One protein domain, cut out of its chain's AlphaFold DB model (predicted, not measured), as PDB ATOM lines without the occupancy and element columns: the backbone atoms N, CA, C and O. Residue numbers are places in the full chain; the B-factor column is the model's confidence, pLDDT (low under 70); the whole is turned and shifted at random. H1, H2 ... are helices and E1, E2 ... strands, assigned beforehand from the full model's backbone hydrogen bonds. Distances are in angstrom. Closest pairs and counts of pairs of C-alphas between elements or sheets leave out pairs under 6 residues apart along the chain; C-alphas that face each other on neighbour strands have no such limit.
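What this domain is: This is residues 335 to 391 of the 391 residues of an uncharacterized protein of Burkholderiales bacterium PBB5 (UniProt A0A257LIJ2). One long helix, H1, is crossed near its middle by the short helix H3, while the short helix H2 folds back from the end of H1. A small, separate strand hairpin, E1 and E2, makes the other end of the long axis, away from H1 and H2. The printed part has 57 residues, with three named helices and then two named strands, H1 H2 H3 E1 E2, the strands forming an antiparallel sheet of order E1 - E2. The class is mostly helix. The whole is only just loose, close to compact, with a radius of gyration of the C-alphas of 12.4 A, and only just flat, spanning 41 by 24 by 13 A.

Where its parts are: H1, residues 335 to 353, runs 27.9 A from C-alpha 335 at (36.042, -5.676, -9.571) to C-alpha 353 at (36.010, -13.906, -36.234). H2 is residues 358 to 365 and H3 residues 371 to 377, each 10.0 A long. E1, residues 382 to 384, measures 6.3 A, and E2, residues 388 to 390, measures 6.4 A and ends at C-alpha 390 (18.182, -7.926, -20.090).

How they stand to each other: H1 touches H2 with residues 344 to 351 alone; the closest C-alphas, of Cys 344 and Glu 365, are 6.7 A apart. The two form a helical hairpin, opposite ways at a steep tilt of 43 degrees. H1 touches H3 with residues 341 to 348 alone, about perpendicular at 84 degrees; the closest C-alphas, of Cys 344 and Cys 372, are 4.8 A apart. H2 and H3 are close but not clearly touching. E1 and E2 form an antiparallel hairpin, with N 384 and O 388 at 2.9 A, within hydrogen-bond range. Every O i to N i+4 pair is within range in H2 and H3, and 13 of 15 in H1.

The domain as a whole: The C-alphas farthest apart, of Ala 359 and Thr 386, are 40.7 A apart. The printed part has no cut, and its four links between elements are tight. Residues 352 to 357 stand free, of which 352 and 353 belong to H1. The mean pLDDT of the printed part is 80.6, and residues 379 to 391 are under 70.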
ATOM      1  N   PHE A 335      35.641  -6.526  -8.447       79.00
ATOM      2  CA  PHE A 335      36.042  -5.676  -9.571       79.00
ATOM      3  C   PHE A 335      36.828  -6.452 -10.625       79.00
ATOM      4  O   PHE A 335      36.496  -6.375 -11.808       79.00
ATOM      5  N   GLY A 336      37.791  -7.273 -10.210       82.62
ATOM      6  CA  GLY A 336      38.525  -8.170 -11.096       82.62
ATOM      7  C   GLY A 336      37.615  -9.197 -11.766       82.62
ATOM      8  O   GLY A 336      37.755  -9.452 -12.961       82.62
ATOM      9  N   THR A 337      36.616  -9.727 -11.046       82.75
ATOM     10  CA  THR A 337      35.620 -10.625 -11.658       82.75
ATOM     11  C   THR A 337      34.757  -9.888 -12.685       82.75
ATOM     12  O   THR A 337      34.564 -10.385 -13.793       82.75
ATOM     13  N   ALA A 338      34.254  -8.694 -12.354       79.56
ATOM     14  CA  ALA A 338      33.427  -7.897 -13.262       79.56
ATOM     15  C   ALA A 338      34.187  -7.485 -14.536       79.56
ATOM     16  O   ALA A 338      33.616  -7.501 -15.633       79.56
ATOM     17  N   GLN A 339      35.478  -7.168 -14.406       81.94
ATOM     18  CA  GLN A 339      36.348  -6.900 -15.548       81.94
ATOM     19  C   GLN A 339      36.479  -8.139 -16.441       81.94
ATOM     20  O   GLN A 339      36.207  -8.052 -17.636       81.94
ATOM     21  N   ALA A 340      36.786  -9.304 -15.867       84.00
ATOM     22  CA  ALA A 340      36.914 -10.543 -16.633       84.00
ATOM     23  C   ALA A 340      35.614 -10.943 -17.360       84.00
ATOM     24  O   ALA A 340      35.651 -11.397 -18.504       84.00
ATOM     25  N   VAL A 341      34.454 -10.728 -16.727       82.38
ATOM     26  CA  VAL A 341      33.137 -10.924 -17.358       82.38
ATOM     27  C   VAL A 341      32.965 -10.009 -18.576       82.38
ATOM     28  O   VAL A 341      32.493 -10.462 -19.620       82.38
ATOM     29  N   SER A 342      33.375  -8.745 -18.462       82.12
ATOM     30  CA  SER A 342      33.296  -7.768 -19.557       82.12
ATOM     31  C   SER A 342      34.244  -8.128 -20.711       82.12
ATOM     32  O   SER A 342      33.844  -8.090 -21.878       82.12
ATOM     33  N   ASP A 343      35.469  -8.551 -20.390       87.38
ATOM     34  CA  ASP A 343      36.479  -8.967 -21.369       87.38
ATOM     35  C   ASP A 343      36.048 -10.224 -22.137       87.38
ATOM     36  O   ASP A 343      36.244 -10.306 -23.351       87.38
ATOM     37  N   CYS A 344      35.385 -11.179 -21.476       90.44
ATOM     38  CA  CYS A 344      34.894 -12.404 -22.112       90.44
ATOM     39  C   CYS A 344      33.982 -12.144 -23.323       90.44
ATOM     40  O   CYS A 344      34.073 -12.873 -24.312       90.44
ATOM     41  N   ARG A 345      33.150 -11.092 -23.300       87.12
ATOM     42  CA  ARG A 345      32.316 -10.711 -24.457       87.12
ATOM     43  C   ARG A 345      33.161 -10.233 -25.639       87.12
ATOM     44  O   ARG A 345      32.897 -10.593 -26.788       87.12
ATOM     45  N   LEU A 346      34.198  -9.439 -25.374       88.56
ATOM     46  CA  LEU A 346      35.130  -8.978 -26.406       88.56
ATOM     47  C   LEU A 346      35.931 -10.153 -26.985       88.56
ATOM     48  O   LEU A 346      36.044 -10.283 -28.206       88.56
ATOM     49  N   LEU A 347      36.415 -11.046 -26.119       91.25
ATOM     50  CA  LEU A 347      37.162 -12.243 -26.506       91.25
ATOM     51  C   LEU A 347      36.304 -13.227 -27.313       91.25
ATOM     52  O   LEU A 347      36.773 -13.741 -28.329       91.25
ATOM     53  N   ASN A 348      35.039 -13.445 -26.941       90.88
ATOM     54  CA  ASN A 348      34.123 -14.285 -27.720       90.88
ATOM     55  C   ASN A 348      33.935 -13.745 -29.139       90.88
ATOM     56  O   ASN A 348      34.085 -14.498 -30.101       90.88
ATOM     57  N   ARG A 349      33.665 -12.440 -29.287       89.81
ATOM     58  CA  ARG A 349      33.541 -11.796 -30.607       89.81
ATOM     59  C   ARG A 349      34.828 -11.927 -31.422       89.81
ATOM     60  O   ARG A 349      34.765 -12.245 -32.609       89.81
ATOM     61  N   TYR A 350      35.985 -11.744 -30.787       93.12
ATOM     62  CA  TYR A 350      37.281 -11.902 -31.444       93.12
ATOM     63  C   TYR A 350      37.504 -13.331 -31.951       93.12
ATOM     64  O   TYR A 350      37.842 -13.502 -33.120       93.12
ATOM     65  N   PHE A 351      37.284 -14.354 -31.117       93.19
ATOM     66  CA  PHE A 351      37.523 -15.756 -31.486       93.19
ATOM     67  C   PHE A 351      36.451 -16.353 -32.407       93.19
ATOM     68  O   PHE A 351      36.721 -17.354 -33.071       93.19
ATOM     69  N   LEU A 352      35.261 -15.748 -32.490       91.56
ATOM     70  CA  LEU A 352      34.287 -16.051 -33.546       91.56
ATOM     71  C   LEU A 352      34.803 -15.605 -34.921       91.56
ATOM     72  O   LEU A 352      34.681 -16.350 -35.889       91.56
ATOM     73  N   ALA A 353      35.405 -14.415 -35.003       96.12
ATOM     74  CA  ALA A 353      36.010 -13.906 -36.234       96.12
ATOM     75  C   ALA A 353      37.390 -14.525 -36.530       96.12
ATOM     76  O   ALA A 353      37.789 -14.617 -37.689       96.12
ATOM     77  N   ASN A 354      38.108 -14.962 -35.493       95.94
ATOM     78  CA  ASN A 354      39.461 -15.513 -35.565       95.94
ATOM     79  C   ASN A 354      39.521 -16.862 -34.829       95.94
ATOM     80  O   ASN A 354      39.966 -16.912 -33.677       95.94
ATOM     81  N   PRO A 355      39.064 -17.963 -35.455       95.19
ATOM     82  CA  PRO A 355      39.050 -19.270 -34.812       95.19
ATOM     83  C   PRO A 355      40.436 -19.678 -34.300       95.19
ATOM     84  O   PRO A 355      41.428 -19.612 -35.023       95.19
ATOM     85  N   ALA A 356      40.497 -20.133 -33.050       93.69
ATOM     86  CA  ALA A 356      41.726 -20.562 -32.391       93.69
ATOM     87  C   ALA A 356      41.512 -21.882 -31.639       93.69
ATOM     88  O   ALA A 356      40.381 -22.260 -31.329       93.69
ATOM     89  N   SER A 357      42.607 -22.585 -31.332       94.56
ATOM     90  CA  SER A 357      42.545 -23.810 -30.530       94.56
ATOM     91  C   SER A 357      42.117 -23.516 -29.089       94.56
ATOM     92  O   SER A 357      42.342 -22.419 -28.571       94.56
ATOM     93  N   ASP A 358      41.569 -24.522 -28.403       91.81
ATOM     94  CA  ASP A 358      41.173 -24.405 -26.992       91.81
ATOM     95  C   ASP A 358      42.345 -23.965 -26.092       91.81
ATOM     96  O   ASP A 358      42.146 -23.226 -25.131       91.81
ATOM     97  N   ALA A 359      43.578 -24.376 -26.419       94.19
ATOM     98  CA  ALA A 359      44.778 -23.984 -25.681       94.19
ATOM     99  C   ALA A 359      45.094 -22.486 -25.834       94.19
ATOM    100  O   ALA A 359      45.423 -21.831 -24.846       94.19
ATOM    101  N   VAL A 360      44.956 -21.941 -27.048       93.94
ATOM    102  CA  VAL A 360      45.138 -20.503 -27.298       93.94
ATOM    103  C   VAL A 360      44.035 -19.718 -26.602       93.94
ATOM    104  O   VAL A 360      44.339 -18.801 -25.847       93.94
ATOM    105  N   ARG A 361      42.767 -20.113 -26.772       92.69
ATOM    106  CA  ARG A 361      41.644 -19.433 -26.106       92.69
ATOM    107  C   ARG A 361      41.817 -19.414 -24.593       92.69
ATOM    108  O   ARG A 361      41.742 -18.346 -24.004       92.69
ATOM    109  N   LYS A 362      42.168 -20.547 -23.977       92.69
ATOM    110  CA  LYS A 362      42.440 -20.630 -22.534       92.69
ATOM    111  C   LYS A 362      43.566 -19.696 -22.078       92.69
ATOM    112  O   LYS A 362      43.473 -19.154 -20.984       92.69
ATOM    113  N   ALA A 363      44.614 -19.509 -22.881       93.50
ATOM    114  CA  ALA A 363      45.720 -18.616 -22.532       93.50
ATOM    115  C   ALA A 363      45.304 -17.134 -22.484       93.50
ATOM    116  O   ALA A 363      45.838 -16.392 -21.666       93.50
ATOM    117  N   PHE A 364      44.349 -16.718 -23.324       90.94
ATOM    118  CA  PHE A 364      43.808 -15.351 -23.335       90.94
ATOM    119  C   PHE A 364      42.635 -15.167 -22.367       90.94
ATOM    120  O   PHE A 364      42.582 -14.176 -21.649       90.94
ATOM    121  N   GLU A 365      41.694 -16.112 -22.350       90.31
ATOM    122  CA  GLU A 365      40.496 -16.064 -21.507       90.31
ATOM    123  C   GLU A 365      40.843 -16.302 -20.030       90.31
ATOM    124  O   GLU A 365      40.175 -15.771 -19.158       90.31
ATOM    125  N   GLY A 366      41.870 -17.104 -19.721       89.75
ATOM    126  CA  GLY A 366      42.248 -17.441 -18.342       89.75
ATOM    127  C   GLY A 366      41.303 -18.431 -17.645       89.75
ATOM    128  O   GLY A 366      41.545 -18.807 -16.498       89.75
ATOM    129  N   PHE A 367      40.259 -18.904 -18.332       88.06
ATOM    130  CA  PHE A 367      39.213 -19.765 -17.774       88.06
ATOM    131  C   PHE A 367      39.122 -21.135 -18.457       88.06
ATOM    132  O   PHE A 367      39.773 -21.423 -19.462       88.06
ATOM    133  N   ALA A 368      38.307 -22.021 -17.879       88.81
ATOM    134  CA  ALA A 368      37.948 -23.275 -18.524       88.81
ATOM    135  C   ALA A 368      37.114 -23.017 -19.793       88.81
ATOM    136  O   ALA A 368      36.387 -22.028 -19.897       88.81
ATOM    137  N   LYS A 369      37.201 -23.938 -20.761       89.12
ATOM    138  CA  LYS A 369      36.444 -23.853 -22.014       89.12
ATOM    139  C   LYS A 369      34.953 -23.655 -21.730       89.12
ATOM    140  O   LYS A 369      34.357 -24.420 -20.978       89.12
ATOM    141  N   GLY A 370      34.360 -22.655 -22.376       86.75
ATOM    142  CA  GLY A 370      32.934 -22.349 -22.264       86.75
ATOM    143  C   GLY A 370      32.575 -21.368 -21.147       86.75
ATOM    144  O   GLY A 370      31.463 -20.851 -21.174       86.75
ATOM    145  N   THR A 371      33.487 -21.031 -20.223       89.19
ATOM    146  CA  THR A 371      33.218 -20.023 -19.180       89.19
ATOM    147  C   THR A 371      32.877 -18.662 -19.786       89.19
ATOM    148  O   THR A 371      31.824 -18.116 -19.464       89.19
ATOM    149  N   CYS A 372      33.693 -18.150 -20.716       89.38
ATOM    150  CA  CYS A 372      33.405 -16.869 -21.365       89.38
ATOM    151  C   CYS A 372      32.098 -16.891 -22.160       89.38
ATOM    152  O   CYS A 372      31.350 -15.922 -22.127       89.38
ATOM    153  N   ASN A 373      31.783 -17.993 -22.842       87.38
ATOM    154  CA  ASN A 373      30.513 -18.130 -23.555       87.38
ATOM    155  C   ASN A 373      29.318 -18.122 -22.587       87.38
ATOM    156  O   ASN A 373      28.325 -17.452 -22.842       87.38
ATOM    157  N   ASN A 374      29.430 -18.811 -21.447       86.12
ATOM    158  CA  ASN A 374      28.388 -18.826 -20.423       86.12
ATOM    159  C   ASN A 374      28.171 -17.445 -19.796       86.12
ATOM    160  O   ASN A 374      27.031 -17.069 -19.548       86.12
ATOM    161  N   TRP A 375      29.236 -16.685 -19.536       85.12
ATOM    162  CA  TRP A 375      29.111 -15.328 -19.000       85.12
ATOM    163  C   TRP A 375      28.574 -14.329 -20.014       85.12
ATOM    164  O   TRP A 375      27.803 -13.456 -19.632       85.12
ATOM    165  N   ASP A 376      28.948 -14.456 -21.282       83.69
ATOM    166  CA  ASP A 376      28.456 -13.583 -22.346       83.69
ATOM    167  C   ASP A 376      26.952 -13.782 -22.579       83.69
ATOM    168  O   ASP A 376      26.189 -12.816 -22.534       83.69
ATOM    169  N   LEU A 377      26.516 -15.046 -22.677       77.75
ATOM    170  CA  LEU A 377      25.098 -15.426 -22.717       77.75
ATOM    171  C   LEU A 377      24.361 -15.077 -21.414       77.75
ATOM    172  O   LEU A 377      23.163 -14.822 -21.424       77.75
ATOM    173  N   GLY A 378      25.070 -15.112 -20.285       70.44
ATOM    174  CA  GLY A 378      24.520 -14.991 -18.938       70.44
ATOM    175  C   GLY A 378      24.541 -13.586 -18.331       70.44
ATOM    176  O   GLY A 378      24.157 -13.457 -17.173       70.44
ATOM    177  N   ASN A 379      24.977 -12.543 -19.043       67.81
ATOM    178  CA  ASN A 379      24.987 -11.173 -18.498       67.81
ATOM    179  C   ASN A 379      24.227 -10.135 -19.336       67.81
ATOM    180  O   ASN A 379      24.159  -8.973 -18.937       67.81
ATOM    181  N   GLY A 380      23.583 -10.558 -20.424       61.38
ATOM    182  CA  GLY A 380      22.682  -9.735 -21.223       61.38
ATOM    183  C   GLY A 380      23.325  -8.554 -21.948       61.38
ATOM    184  O   GLY A 380      24.458  -8.158 -21.667       61.38
ATOM    185  N   ASP A 381      22.635  -8.020 -22.948       60.31
ATOM    186  CA  ASP A 381      23.195  -7.020 -23.866       60.31
ATOM    187  C   ASP A 381      22.940  -5.573 -23.422       60.31
ATOM    188  O   ASP A 381      23.655  -4.661 -23.846       60.31
ATOM    189  N   VAL A 382      21.941  -5.342 -22.560       57.81
ATOM    190  CA  VAL A 382      21.476  -3.997 -22.178       57.81
ATOM    191  C   VAL A 382      21.046  -3.949 -20.709       57.81
ATOM    192  O   VAL A 382      20.397  -4.865 -20.211       57.81
ATOM    193  N   ILE A 383      21.339  -2.839 -20.020       54.12
ATOM    194  CA  ILE A 383      20.747  -2.505 -18.715       54.12
ATOM    195  C   ILE A 383      19.518  -1.626 -18.954       54.12
ATOM    196  O   ILE A 383      19.630  -0.526 -19.494       54.12
ATOM    197  N   VAL A 384      18.346  -2.081 -18.515       58.34
ATOM    198  CA  VAL A 384      17.103  -1.300 -18.565       58.34
ATOM    199  C   VAL A 384      16.752  -0.807 -17.169       58.34
ATOM    200  O   VAL A 384      16.714  -1.588 -16.218       58.34
ATOM    201  N   ALA A 385      16.450   0.489 -17.047       47.50
ATOM    202  CA  ALA A 385      16.252   1.175 -15.765       47.50
ATOM    203  C   ALA A 385      15.252   0.478 -14.817       47.50
ATOM    204  O   ALA A 385      15.425   0.499 -13.601       47.50
ATOM    205  N   THR A 386      14.221  -0.177 -15.358       52.34
ATOM    206  CA  THR A 386      13.166  -0.863 -14.589       52.34
ATOM    207  C   THR A 386      13.331  -2.383 -14.504       52.34
ATOM    208  O   THR A 386      12.653  -3.017 -13.698       52.34
ATOM    209  N   GLY A 387      14.219  -2.981 -15.307       49.81
ATOM    210  CA  GLY A 387      14.381  -4.437 -15.436       49.81
ATOM    211  C   GLY A 387      15.728  -4.982 -14.952       49.81
ATOM    212  O   GLY A 387      15.829  -6.177 -14.653       49.81
ATOM    213  N   GLY A 388      16.737  -4.113 -14.823       53.47
ATOM    214  CA  GLY A 388      18.137  -4.516 -14.670       53.47
ATOM    215  C   GLY A 388      18.712  -5.005 -16.003       53.47
ATOM    216  O   GLY A 388      18.248  -4.581 -17.062       53.47
ATOM    217  N   SER A 389      19.709  -5.887 -15.957       49.41
ATOM    218  CA  SER A 389      20.253  -6.530 -17.160       49.41
ATOM    219  C   SER A 389      19.176  -7.350 -17.884       49.41
ATOM    220  O   SER A 389      18.481  -8.152 -17.252       49.41
ATOM    221  N   LEU A 390      19.028  -7.137 -19.192       47.50
ATOM    222  CA  LEU A 390      18.182  -7.926 -20.090       47.50
ATOM    223  C   LEU A 390      19.055  -8.793 -20.998       47.50
ATOM    224  O   LEU A 390      20.036  -8.295 -21.549       47.50
ATOM    225  N   PHE A 391      18.671 -10.065 -21.115       50.97
ATOM    226  CA  PHE A 391      19.364 -11.122 -21.848       50.97
ATOM    227  C   PHE A 391      19.021 -11.146 -23.326       50.97
ATOM    228  O   PHE A 391      17.816 -10.987 -23.636       50.97
TER     229      PHE A 391